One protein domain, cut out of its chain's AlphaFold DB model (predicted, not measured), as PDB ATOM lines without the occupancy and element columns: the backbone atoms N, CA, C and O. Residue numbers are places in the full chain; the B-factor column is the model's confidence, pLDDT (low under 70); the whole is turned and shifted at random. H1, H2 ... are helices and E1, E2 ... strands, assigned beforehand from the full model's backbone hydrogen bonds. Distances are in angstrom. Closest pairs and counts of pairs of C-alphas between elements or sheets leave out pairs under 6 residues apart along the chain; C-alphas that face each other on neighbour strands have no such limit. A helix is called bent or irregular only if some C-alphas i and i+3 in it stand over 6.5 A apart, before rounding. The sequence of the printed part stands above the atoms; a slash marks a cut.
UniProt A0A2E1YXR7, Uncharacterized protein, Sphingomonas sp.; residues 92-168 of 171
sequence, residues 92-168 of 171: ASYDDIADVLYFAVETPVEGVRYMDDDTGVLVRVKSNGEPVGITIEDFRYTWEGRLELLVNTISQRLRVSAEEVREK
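AT A GLANCE: This is residues 92 to 168 of the 171 residues of an uncharacterized protein of Sphingomonas sp. (UniProt A0A2E1YXR7). A strongly twisted wall of five antiparallel strands has one long, sharply kinked helix, H1, packed over one face, and the other face is bare. A short second helix, H2, folds back after H1, packs on its residues 151 to 155 and only grazes the sheet near the first printed residue. The printed part has 77 residues with five named strands and then two named helices, E1 E2 E3 E4 E5 H1 H2; the sheet's order is E1 - E2 - E5 - E4 - E3, and the class is mixed, helices and strands. The whole is compact, with a radius of gyration of the C-alphas of 11.9 A and spans of 34 by 26 by 22 A.

HOW THE PARTS SIT: Start at edge strand E1, residues 92 to 95, which forms a hairpin with E2, residues 100 to 104; N 93 and O 102 are 2.9 A apart, within hydrogen-bond range. E2 also has E5, residues 131 to 136, as its antiparallel neighbour, with N 103 and O 134 at 2.8 A. E5 and E4, residues 121 to 125, form a hairpin, with N 135 and O 122 at 2.8 A. E4 and the other edge strand, E3, residues 113 to 115, form a third hairpin, with N 115 and O 123 at 2.8 A. E3 E4 E5 are a meander, each strand the antiparallel neighbour of the one before; E2 E3 E4 E5 are a Greek key, a meander whose last strand has E2 as antiparallel neighbour. H1, residues 139 to 158, is on the sheet at a height of 9.8 A, over E5 and E4 and only just not over E2, on which 2 of its C-alphas fall. It runs along the strands, at 6 degrees to E5 on the local plane; their closest C-alphas, Pro 131 and Leu 158, are 5.9 A apart. H1 is irregular, with C-alphas 145 and 148 8.8 A apart and a kink of 92 degrees near residue 146. With residues 151 to 155 alone it touches H2, residues 162 to 168, opposite ways at a steep tilt of 51 degrees; the closest C-alphas, Ser 155 and Ala 162, are 5.3 A apart. H2 only grazes the sheet, with residues 165 to 168. In H2 every O i to N i+4 pair is within hydrogen-bond range, in H1 11 of 16.

IN THESE COORDINATES: Find C-alpha 92 at (10.908, -8.121, -8.758), where E1 begins; it runs 10.4 A, E2 13.4 A, E3 6.6 A, E4 12.7 A and E5 14.4 A. Next, H1 goes from C-alpha 139 at (11.125, 3.460, -14.403) over 18.0 A. H2 runs 10.1 A to C-alpha 168 at (16.446, -8.668, -10.971).

THE WHOLE: Look for the two C-alphas farthest apart at Asn 128 and Gly 145, 33.8 A; those of Ala 92 and Lys 168 are 6.0 A apart. The printed part has no cut and no long link. The pLDDT is under 70 at residues 107 to 111 and 117 to 119.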
ATOM      1  N   ALA A  92      11.145  -9.276  -7.903       87.88
ATOM      2  CA  ALA A  92      10.908  -8.121  -8.758       87.88
ATOM      3  C   ALA A  92       9.706  -8.367  -9.680       87.88
ATOM      4  O   ALA A  92       9.498  -9.489 -10.148       87.88
ATOM      5  N   SER A  93       8.914  -7.326  -9.928       88.62
ATOM      6  CA  SER A  93       7.795  -7.339 -10.875       88.62
ATOM      7  C   SER A  93       7.694  -5.987 -11.559       88.62
ATOM      8  O   SER A  93       7.728  -4.964 -10.883       88.62
ATOM      9  N   TYR A  94       7.514  -5.981 -12.874       87.12
ATOM     10  CA  TYR A  94       7.406  -4.762 -13.671       87.12
ATOM     11  C   TYR A  94       6.046  -4.702 -14.376       87.12
ATOM     12  O   TYR A  94       5.638  -5.689 -14.989       87.12
ATOM     13  N   ASP A  95       5.358  -3.567 -14.257       85.81
ATOM     14  CA  ASP A  95       4.153  -3.224 -15.018       85.81
ATOM     15  C   ASP A  95       4.541  -2.202 -16.092       85.81
ATOM     16  O   ASP A  95       4.872  -1.057 -15.789       85.81
ATOM     17  N   ASP A  96       4.530  -2.633 -17.349       83.44
ATOM     18  CA  ASP A  96       4.950  -1.840 -18.502       83.44
ATOM     19  C   ASP A  96       3.899  -0.820 -18.959       83.44
ATOM     20  O   ASP A  96       4.248   0.168 -19.605       83.44
ATOM     21  N   ILE A  97       2.623  -1.038 -18.624       83.75
ATOM     22  CA  ILE A  97       1.530  -0.109 -18.937       83.75
ATOM     23  C   ILE A  97       1.568   1.074 -17.971       83.75
ATOM     24  O   ILE A  97       1.357   2.215 -18.388       83.75
ATOM     25  N   ALA A  98       1.805   0.798 -16.688       83.12
ATOM     26  CA  ALA A  98       1.914   1.825 -15.655       83.12
ATOM     27  C   ALA A  98       3.335   2.407 -15.519       83.12
ATOM     28  O   ALA A  98       3.490   3.421 -14.851       83.12
ATOM     29  N   ASP A  99       4.342   1.777 -16.134       86.06
ATOM     30  CA  ASP A  99       5.775   2.055 -15.952       86.06
ATOM     31  C   ASP A  99       6.216   2.026 -14.478       86.06
ATOM     32  O   ASP A  99       6.940   2.895 -13.989       86.06
ATOM     33  N   VAL A 100       5.759   0.997 -13.759       87.75
ATOM     34  CA  VAL A 100       6.026   0.822 -12.327       87.75
ATOM     35  C   VAL A 100       6.820  -0.451 -12.085       87.75
ATOM     36  O   VAL A 100       6.449  -1.539 -12.531       87.75
ATOM     37  N   LEU A 101       7.900  -0.329 -11.316       88.75
ATOM     38  CA  LEU A 101       8.751  -1.443 -10.920       88.75
ATOM     39  C   LEU A 101       8.648  -1.702  -9.414       88.75
ATOM     40  O   LEU A 101       8.888  -0.831  -8.581       88.75
ATOM     41  N   TYR A 102       8.308  -2.935  -9.059       89.88
ATOM     42  CA  TYR A 102       8.151  -3.391  -7.685       89.88
ATOM     43  C   TYR A 102       9.310  -4.299  -7.289       89.88
ATOM     44  O   TYR A 102       9.559  -5.298  -7.957       89.88
ATOM     45  N   PHE A 103       9.935  -4.010  -6.149       90.19
ATOM     46  CA  PHE A 103      10.885  -4.890  -5.466       90.19
ATOM     47  C   PHE A 103      10.369  -5.267  -4.082       90.19
ATOM     48  O   PHE A 103       9.771  -4.444  -3.380       90.19
ATOM     49  N   ALA A 104      10.591  -6.505  -3.662       88.94
ATOM     50  CA  ALA A 104      10.239  -6.971  -2.329       88.94
ATOM     51  C   ALA A 104      11.217  -8.035  -1.849       88.94
ATOM     52  O   ALA A 104      11.542  -8.946  -2.601       88.94
ATOM     53  N   VAL A 105      11.645  -7.942  -0.594       79.81
ATOM     54  CA  VAL A 105      12.350  -9.041   0.086       79.81
ATOM     55  C   VAL A 105      11.363 -10.004   0.743       79.81
ATOM     56  O   VAL A 105      11.724 -11.118   1.081       79.81
ATOM     57  N   GLU A 106      10.102  -9.600   0.912       76.44
ATOM     58  CA  GLU A 106       9.058 -10.391   1.565       76.44
ATOM     59  C   GLU A 106       7.769 -10.455   0.761       76.44
ATOM     60  O   GLU A 106       7.468  -9.585  -0.061       76.44
ATOM     61  N   THR A 107       6.962 -11.475   1.048       66.31
ATOM     62  CA  THR A 107       5.587 -11.534   0.567       66.31
ATOM     63  C   THR A 107       4.788 -10.334   1.087       66.31
ATOM     64  O   THR A 107       5.027  -9.863   2.199       66.31
ATOM     65  N   PRO A 108       3.834  -9.801   0.298       60.06
ATOM     66  CA  PRO A 108       2.978  -8.713   0.751       60.06
ATOM     67  C   PRO A 108       2.246  -9.118   2.033       60.06
ATOM     68  O   PRO A 108       1.564 -10.141   2.060       60.06
ATOM     69  N   VAL A 109       2.382  -8.306   3.079       61.97
ATOM     70  CA  VAL A 109       1.737  -8.524   4.379       61.97
ATOM     71  C   VAL A 109       0.755  -7.386   4.641       61.97
ATOM     72  O   VAL A 109       0.990  -6.245   4.233       61.97
ATOM     73  N   GLU A 110      -0.351  -7.674   5.323       60.38
ATOM     74  CA  GLU A 110      -1.269  -6.631   5.780       60.38
ATOM     75  C   GLU A 110      -0.569  -5.659   6.747       60.38
ATOM     76  O   GLU A 110       0.295  -6.042   7.537       60.38
ATOM     77  N   GLY A 111      -0.953  -4.381   6.697       64.50
ATOM     78  CA  GLY A 111      -0.448  -3.363   7.624       64.50
ATOM     79  C   GLY A 111       0.893  -2.724   7.247       64.50
ATOM     80  O   GLY A 111       1.500  -2.058   8.089       64.50
ATOM     81  N   VAL A 112       1.354  -2.882   6.002       75.31
ATOM     82  CA  VAL A 112       2.504  -2.126   5.488       75.31
ATOM     83  C   VAL A 112       2.167  -0.647   5.309       75.31
ATOM     84  O   VAL A 112       1.063  -0.278   4.902       75.31
ATOM     85  N   ARG A 113       3.136   0.209   5.621       75.44
ATOM     86  CA  ARG A 113       3.062   1.655   5.394       75.44
ATOM     87  C   ARG A 113       3.995   2.035   4.258       75.44
ATOM     88  O   ARG A 113       5.028   1.399   4.064       75.44
ATOM     89  N   TYR A 114       3.624   3.087   3.545       77.62
ATOM     90  CA  TYR A 114       4.441   3.673   2.495       77.62
ATOM     91  C   TYR A 114       5.156   4.891   3.068       77.62
ATOM     92  O   TYR A 114       4.526   5.754   3.680       77.62
ATOM     93  N   MET A 115       6.469   4.926   2.896       73.31
ATOM     94  CA  MET A 115       7.281   6.114   3.087       73.31
ATOM     95  C   MET A 115       7.656   6.605   1.700       73.31
ATOM     96  O   MET A 115       8.400   5.933   0.987       73.31
ATOM     97  N   ASP A 116       7.057   7.726   1.320       71.38
ATOM     98  CA  ASP A 116       7.367   8.398   0.071       71.38
ATOM     99  C   ASP A 116       8.662   9.187   0.224       71.38
ATOM    100  O   ASP A 116       8.943   9.748   1.291       71.38
ATOM    101  N   ASP A 117       9.445   9.208  -0.839       64.31
ATOM    102  CA  ASP A 117      10.488  10.194  -1.004       64.31
ATOM    103  C   ASP A 117      10.178  11.033  -2.239       64.31
ATOM    104  O   ASP A 117       9.592  10.570  -3.211       64.31
ATOM    105  N   ASP A 118      10.629  12.282  -2.243       63.09
ATOM    106  CA  ASP A 118      10.401  13.182  -3.379       63.09
ATOM    107  C   ASP A 118      11.121  12.723  -4.675       63.09
ATOM    108  O   ASP A 118      11.204  13.476  -5.645       63.09
ATOM    109  N   THR A 119      11.690  11.508  -4.707       66.44
ATOM    110  CA  THR A 119      12.405  10.935  -5.852       66.44
ATOM    111  C   THR A 119      11.552   9.969  -6.678       66.44
ATOM    112  O   THR A 119      12.011   9.530  -7.732       66.44
ATOM    113  N   GLY A 120      10.318   9.668  -6.252       72.81
ATOM    114  CA  GLY A 120       9.443   8.700  -6.930       72.81
ATOM    115  C   GLY A 120       9.742   7.248  -6.539       72.81
ATOM    116  O   GLY A 120       9.447   6.318  -7.297       72.81
ATOM    117  N   VAL A 121      10.365   7.044  -5.371       84.00
ATOM    118  CA  VAL A 121      10.686   5.728  -4.812       84.00
ATOM    119  C   VAL A 121       9.955   5.548  -3.486       84.00
ATOM    120  O   VAL A 121      10.395   5.980  -2.421       84.00
ATOM    121  N   LEU A 122       8.863   4.794  -3.530       86.88
ATOM    122  CA  LEU A 122       8.043   4.496  -2.365       86.88
ATOM    123  C   LEU A 122       8.612   3.296  -1.609       86.88
ATOM    124  O   LEU A 122       8.617   2.167  -2.112       86.88
ATOM    125  N   VAL A 123       9.037   3.498  -0.364       85.50
ATOM    126  CA  VAL A 123       9.511   2.414   0.507       85.50
ATOM    127  C   VAL A 123       8.344   1.833   1.289       85.50
ATOM    128  O   VAL A 123       7.625   2.542   1.988       85.50
ATOM    129  N   ARG A 124       8.168   0.517   1.212       86.19
ATOM    130  CA  ARG A 124       7.193  -0.226   2.008       86.19
ATOM    131  C   ARG A 124       7.864  -0.731   3.271       86.19
ATOM    132  O   ARG A 124       8.851  -1.465   3.196       86.19
ATOM    133  N   VAL A 125       7.300  -0.374   4.418       83.94
ATOM    134  CA  VAL A 125       7.801  -0.763   5.740       83.94
ATOM    135  C   VAL A 125       6.721  -1.467   6.552       83.94
ATOM    136  O   VAL A 125       5.533  -1.146   6.451       83.94
ATOM    137  N   LYS A 126       7.128  -2.426   7.383       83.06
ATOM    138  CA  LYS A 126       6.274  -3.040   8.410       83.06
ATOM    139  C   LYS A 126       5.945  -2.046   9.527       83.06
ATOM    140  O   LYS A 126       6.539  -0.975   9.646       83.06
ATOM    141  N   SER A 127       5.043  -2.447  10.421       80.56
ATOM    142  CA  SER A 127       4.705  -1.701  11.642       80.56
ATOM    143  C   SER A 127       5.902  -1.451  12.570       80.56
ATOM    144  O   SER A 127       5.917  -0.443  13.272       80.56
ATOM    145  N   ASN A 128       6.913  -2.327  12.549       81.00
ATOM    146  CA  ASN A 128       8.175  -2.177  13.284       81.00
ATOM    147  C   ASN A 128       9.214  -1.289  12.557       81.00
ATOM    148  O   ASN A 128      10.318  -1.120  13.067       81.00
ATOM    149  N   GLY A 129       8.886  -0.749  11.376       80.31
ATOM    150  CA  GLY A 129       9.786   0.066  10.553       80.31
ATOM    151  C   GLY A 129      10.762  -0.723   9.672       80.31
ATOM    152  O   GLY A 129      11.570  -0.111   8.979       80.31
ATOM    153  N   GLU A 130      10.709  -2.058   9.667       83.75
ATOM    154  CA  GLU A 130      11.553  -2.888   8.800       83.75
ATOM    155  C   GLU A 130      11.109  -2.745   7.330       83.75
ATOM    156  O   GLU A 130       9.921  -2.931   7.035       83.75
ATOM    157  N   PRO A 131      12.023  -2.413   6.401       84.06
ATOM    158  CA  PRO A 131      11.706  -2.302   4.984       84.06
ATOM    159  C   PRO A 131      11.486  -3.686   4.372       84.06
ATOM    160  O   PRO A 131      12.302  -4.588   4.536       84.06
ATOM    161  N   VAL A 132      10.384  -3.837   3.643       86.81
ATOM    162  CA  VAL A 132       9.976  -5.107   3.011       86.81
ATOM    163  C   VAL A 132       9.922  -5.038   1.497       86.81
ATOM    164  O   VAL A 132       9.882  -6.065   0.821       86.81
ATOM    165  N   GLY A 133       9.911  -3.831   0.943       89.75
ATOM    166  CA  GLY A 133       9.883  -3.643  -0.492       89.75
ATOM    167  C   GLY A 133       9.932  -2.185  -0.893       89.75
ATOM    168  O   GLY A 133       9.828  -1.287  -0.062       89.75
ATOM    169  N   ILE A 134      10.073  -1.959  -2.186       90.38
ATOM    170  CA  ILE A 134      10.139  -0.646  -2.808       90.38
ATOM    171  C   ILE A 134       9.257  -0.661  -4.057       90.38
ATOM    172  O   ILE A 134       9.138  -1.691  -4.721       90.38
ATOM    173  N   THR A 135       8.598   0.454  -4.338       90.62
ATOM    174  CA  THR A 135       7.910   0.726  -5.606       90.62
ATOM    175  C   THR A 135       8.598   1.907  -6.271       90.62
ATOM    176  O   THR A 135       8.882   2.893  -5.599       90.62
ATOM    177  N   ILE A 136       8.905   1.779  -7.554       90.50
ATOM    178  CA  ILE A 136       9.620   2.772  -8.356       90.50
ATOM    179  C   ILE A 136       8.673   3.197  -9.465       90.50
ATOM    180  O   ILE A 136       8.244   2.354 -10.256       90.50
ATOM    181  N   GLU A 137       8.343   4.478  -9.494       89.50
ATOM    182  CA  GLU A 137       7.506   5.072 -10.534       89.50
ATOM    183  C   GLU A 137       8.373   5.604 -11.686       89.50
ATOM    184  O   GLU A 137       9.556   5.910 -11.499       89.50
ATOM    185  N   ASP A 138       7.785   5.687 -12.882       89.12
ATOM    186  CA  ASP A 138       8.420   6.185 -14.108       89.12
ATOM    187  C   ASP A 138       9.783   5.525 -14.394       89.12
ATOM    188  O   ASP A 138      10.783   6.204 -14.663       89.12
ATOM    189  N   PHE A 139       9.858   4.190 -14.291       88.75
ATOM    190  CA  PHE A 139      11.125   3.460 -14.403       88.75
ATOM    191  C   PHE A 139      11.867   3.765 -15.712       88.75
ATOM    192  O   PHE A 139      13.045   4.136 -15.665       88.75
ATOM    193  N   ARG A 140      11.201   3.668 -16.870       89.75
ATOM    194  CA  ARG A 140      11.841   3.907 -18.179       89.75
ATOM    195  C   ARG A 140      12.279   5.354 -18.351       89.75
ATOM    196  O   ARG A 140      13.365   5.628 -18.851       89.75
ATOM    197  N   TYR A 141      11.443   6.298 -17.930       88.06
ATOM    198  CA  TYR A 141      11.704   7.718 -18.171       88.06
ATOM    199  C   TYR A 141      12.701   8.330 -17.183       88.06
ATOM    200  O   TYR A 141      13.485   9.205 -17.562       88.06
ATOM    201  N   THR A 142      12.696   7.873 -15.931       87.94
ATOM    202  CA  THR A 142      13.467   8.490 -14.842       87.94
ATOM    203  C   THR A 142      14.687   7.665 -14.450       87.94
ATOM    204  O   THR A 142      15.761   8.226 -14.201       87.94
ATOM    205  N   TRP A 143      14.544   6.340 -14.392       90.75
ATOM    206  CA  TRP A 143      15.493   5.475 -13.693       90.75
ATOM    207  C   TRP A 143      16.361   4.604 -14.598       90.75
ATOM    208  O   TRP A 143      17.496   4.318 -14.220       90.75
ATOM    209  N   GLU A 144      15.902   4.249 -15.797       88.12
ATOM    210  CA  GLU A 144      16.673   3.456 -16.767       88.12
ATOM    211  C   GLU A 144      18.007   4.137 -17.135       88.12
ATOM    212  O   GLU A 144      19.066   3.513 -17.145       88.12
ATOM    213  N   GLY A 145      18.008   5.463 -17.307       90.12
ATOM    214  CA  GLY A 145      19.239   6.241 -17.514       90.12
ATOM    215  C   GLY A 145      20.117   6.407 -16.262       90.12
ATOM    216  O   GLY A 145      21.202   6.981 -16.343       90.12
ATOM    217  N   ARG A 146      19.652   5.951 -15.092       91.38
ATOM    218  CA  ARG A 146      20.284   6.126 -13.770       91.38
ATOM    219  C   ARG A 146      20.372   4.802 -12.998       91.38
ATOM    220  O   ARG A 146      20.347   4.808 -11.768       91.38
ATOM    221  N   LEU A 147      20.496   3.677 -13.707       91.25
ATOM    222  CA  LEU A 147      20.422   2.327 -13.133       91.25
ATOM    223  C   LEU A 147      21.336   2.115 -11.922       91.25
ATOM    224  O   LEU A 147      20.878   1.604 -10.909       91.25
ATOM    225  N   GLU A 148      22.592   2.559 -11.964       92.88
ATOM    226  CA  GLU A 148      23.505   2.380 -10.822       92.88
ATOM    227  C   GLU A 148      23.063   3.160  -9.572       92.88
ATOM    228  O   GLU A 148      23.221   2.682  -8.447       92.88
ATOM    229  N   LEU A 149      22.456   4.341  -9.735       92.00
ATOM    230  CA  LEU A 149      21.877   5.078  -8.609       92.00
ATOM    231  C   LEU A 149      20.670   4.327  -8.035       92.00
ATOM    232  O   LEU A 149      20.537   4.218  -6.813       92.00
ATOM    233  N   LEU A 150      19.818   3.784  -8.908       92.12
ATOM    234  CA  LEU A 150      18.662   2.989  -8.504       92.12
ATOM    235  C   LEU A 150      19.091   1.728  -7.742       92.12
ATOM    236  O   LEU A 150      18.588   1.472  -6.649       92.12
ATOM    237  N   VAL A 151      20.057   0.980  -8.279       94.00
ATOM    238  CA  VAL A 151      20.622  -0.233  -7.666       94.00
ATOM    239  C   VAL A 151      21.120   0.060  -6.257       94.00
ATOM    240  O   VAL A 151      20.737  -0.629  -5.312       94.00
ATOM    241  N   ASN A 152      21.923   1.113  -6.101       92.19
ATOM    242  CA  ASN A 152      22.447   1.510  -4.796       92.19
ATOM    243  C   ASN A 152      21.324   1.904  -3.827       92.19
ATOM    244  O   ASN A 152      21.352   1.509  -2.662       92.19
ATOM    245  N   THR A 153      20.310   2.622  -4.312       90.38
ATOM    246  CA  THR A 153      19.149   3.029  -3.505       90.38
ATOM    247  C   THR A 153      18.367   1.816  -3.000       90.38
ATOM    248  O   THR A 153      18.063   1.727  -1.808       90.38
ATOM    249  N   ILE A 154      18.077   0.850  -3.878       90.69
ATOM    250  CA  ILE A 154      17.356  -0.379  -3.520       90.69
ATOM    251  C   ILE A 154      18.191  -1.226  -2.558       90.69
ATOM    252  O   ILE A 154      17.678  -1.651  -1.522       90.69
ATOM    253  N   SER A 155      19.476  -1.431  -2.863       89.50
ATOM    254  CA  SER A 155      20.402  -2.226  -2.049       89.50
ATOM    255  C   SER A 155      20.496  -1.697  -0.618       89.50
ATOM    256  O   SER A 155      20.305  -2.452   0.337       89.50
ATOM    257  N   GLN A 156      20.696  -0.386  -0.450       88.19
ATOM    258  CA  GLN A 156      20.796   0.238   0.872       88.19
ATOM    259  C   GLN A 156      19.492   0.133   1.665       88.19
ATOM    260  O   GLN A 156      19.512  -0.147   2.866       88.19
ATOM    261  N   ARG A 157      18.352   0.348   1.004       87.88
ATOM    262  CA  ARG A 157      17.044   0.362   1.666       87.88
ATOM    263  C   ARG A 157      16.548  -1.025   2.031       87.88
ATOM    264  O   ARG A 157      16.038  -1.196   3.131       87.88
ATOM    265  N   LEU A 158      16.704  -2.005   1.145       86.81
ATOM    266  CA  LEU A 158      16.272  -3.384   1.390       86.81
ATOM    267  C   LEU A 158      17.336  -4.236   2.090       86.81
ATOM    268  O   LEU A 158      17.035  -5.357   2.485       86.81
ATOM    269  N   ARG A 159      18.550  -3.701   2.291       85.81
ATOM    270  CA  ARG A 159      19.696  -4.406   2.892       85.81
ATOM    271  C   ARG A 159      20.055  -5.693   2.137       85.81
ATOM    272  O   ARG A 159      20.377  -6.708   2.748       85.81
ATOM    273  N   VAL A 160      20.005  -5.621   0.811       85.81
ATOM    274  CA  VAL A 160      20.375  -6.697  -0.127       85.81
ATOM    275  C   VAL A 160      21.626  -6.305  -0.910       85.81
ATOM    276  O   VAL A 160      21.992  -5.126  -0.939       85.81
ATOM    277  N   SER A 161      22.302  -7.264  -1.545       88.94
ATOM    278  CA  SER A 161      23.483  -6.942  -2.357       88.94
ATOM    279  C   SER A 161      23.095  -6.173  -3.624       88.94
ATOM    280  O   SER A 161      22.004  -6.341  -4.170       88.94
ATOM    281  N   ALA A 162      23.994  -5.314  -4.105       90.44
ATOM    282  CA  ALA A 162      23.788  -4.584  -5.354       90.44
ATOM    283  C   ALA A 162      23.688  -5.545  -6.551       90.44
ATOM    284  O   ALA A 162      22.897  -5.326  -7.465       90.44
ATOM    285  N   GLU A 163      24.459  -6.630  -6.524       91.38
ATOM    286  CA  GLU A 163      24.451  -7.689  -7.533       91.38
ATOM    287  C   GLU A 163      23.081  -8.368  -7.623       91.38
ATOM    288  O   GLU A 163      22.539  -8.477  -8.720       91.38
ATOM    289  N   GLU A 164      22.471  -8.723  -6.486       88.19
ATOM    290  CA  GLU A 164      21.134  -9.328  -6.458       88.19
ATOM    291  C   GLU A 164      20.077  -8.385  -7.047       88.19
ATOM    292  O   GLU A 164      19.182  -8.822  -7.767       88.19
ATOM    293  N   VAL A 165      20.195  -7.075  -6.806       90.75
ATOM    294  CA  VAL A 165      19.302  -6.084  -7.423       90.75
ATOM    295  C   VAL A 165      19.517  -6.017  -8.936       90.75
ATOM    296  O   VAL A 165      18.538  -6.036  -9.682       90.75
ATOM    297  N   ARG A 166      20.772  -5.967  -9.405       92.88
ATOM    298  CA  ARG A 166      21.095  -5.899 -10.844       92.88
ATOM    299  C   ARG A 166      20.546  -7.088 -11.620       92.88
ATOM    300  O   ARG A 166      19.989  -6.890 -12.691       92.88
ATOM    301  N   GLU A 167      20.656  -8.291 -11.067       90.81
ATOM    302  CA  GLU A 167      20.138  -9.519 -11.689       90.81
ATOM    303  C   GLU A 167      18.608  -9.545 -11.815       90.81
ATOM    304  O   GLU A 167      18.052 -10.329 -12.587       90.81
ATOM    305  N   LYS A 168      17.910  -8.726 -11.023       88.06
ATOM    306  CA  LYS A 168      16.446  -8.668 -10.971       88.06
ATOM    307  C   LYS A 168      15.859  -7.475 -11.720       88.06
ATOM    308  O   LYS A 168      14.641  -7.426 -11.888       88.06
TER     309      LYS A 168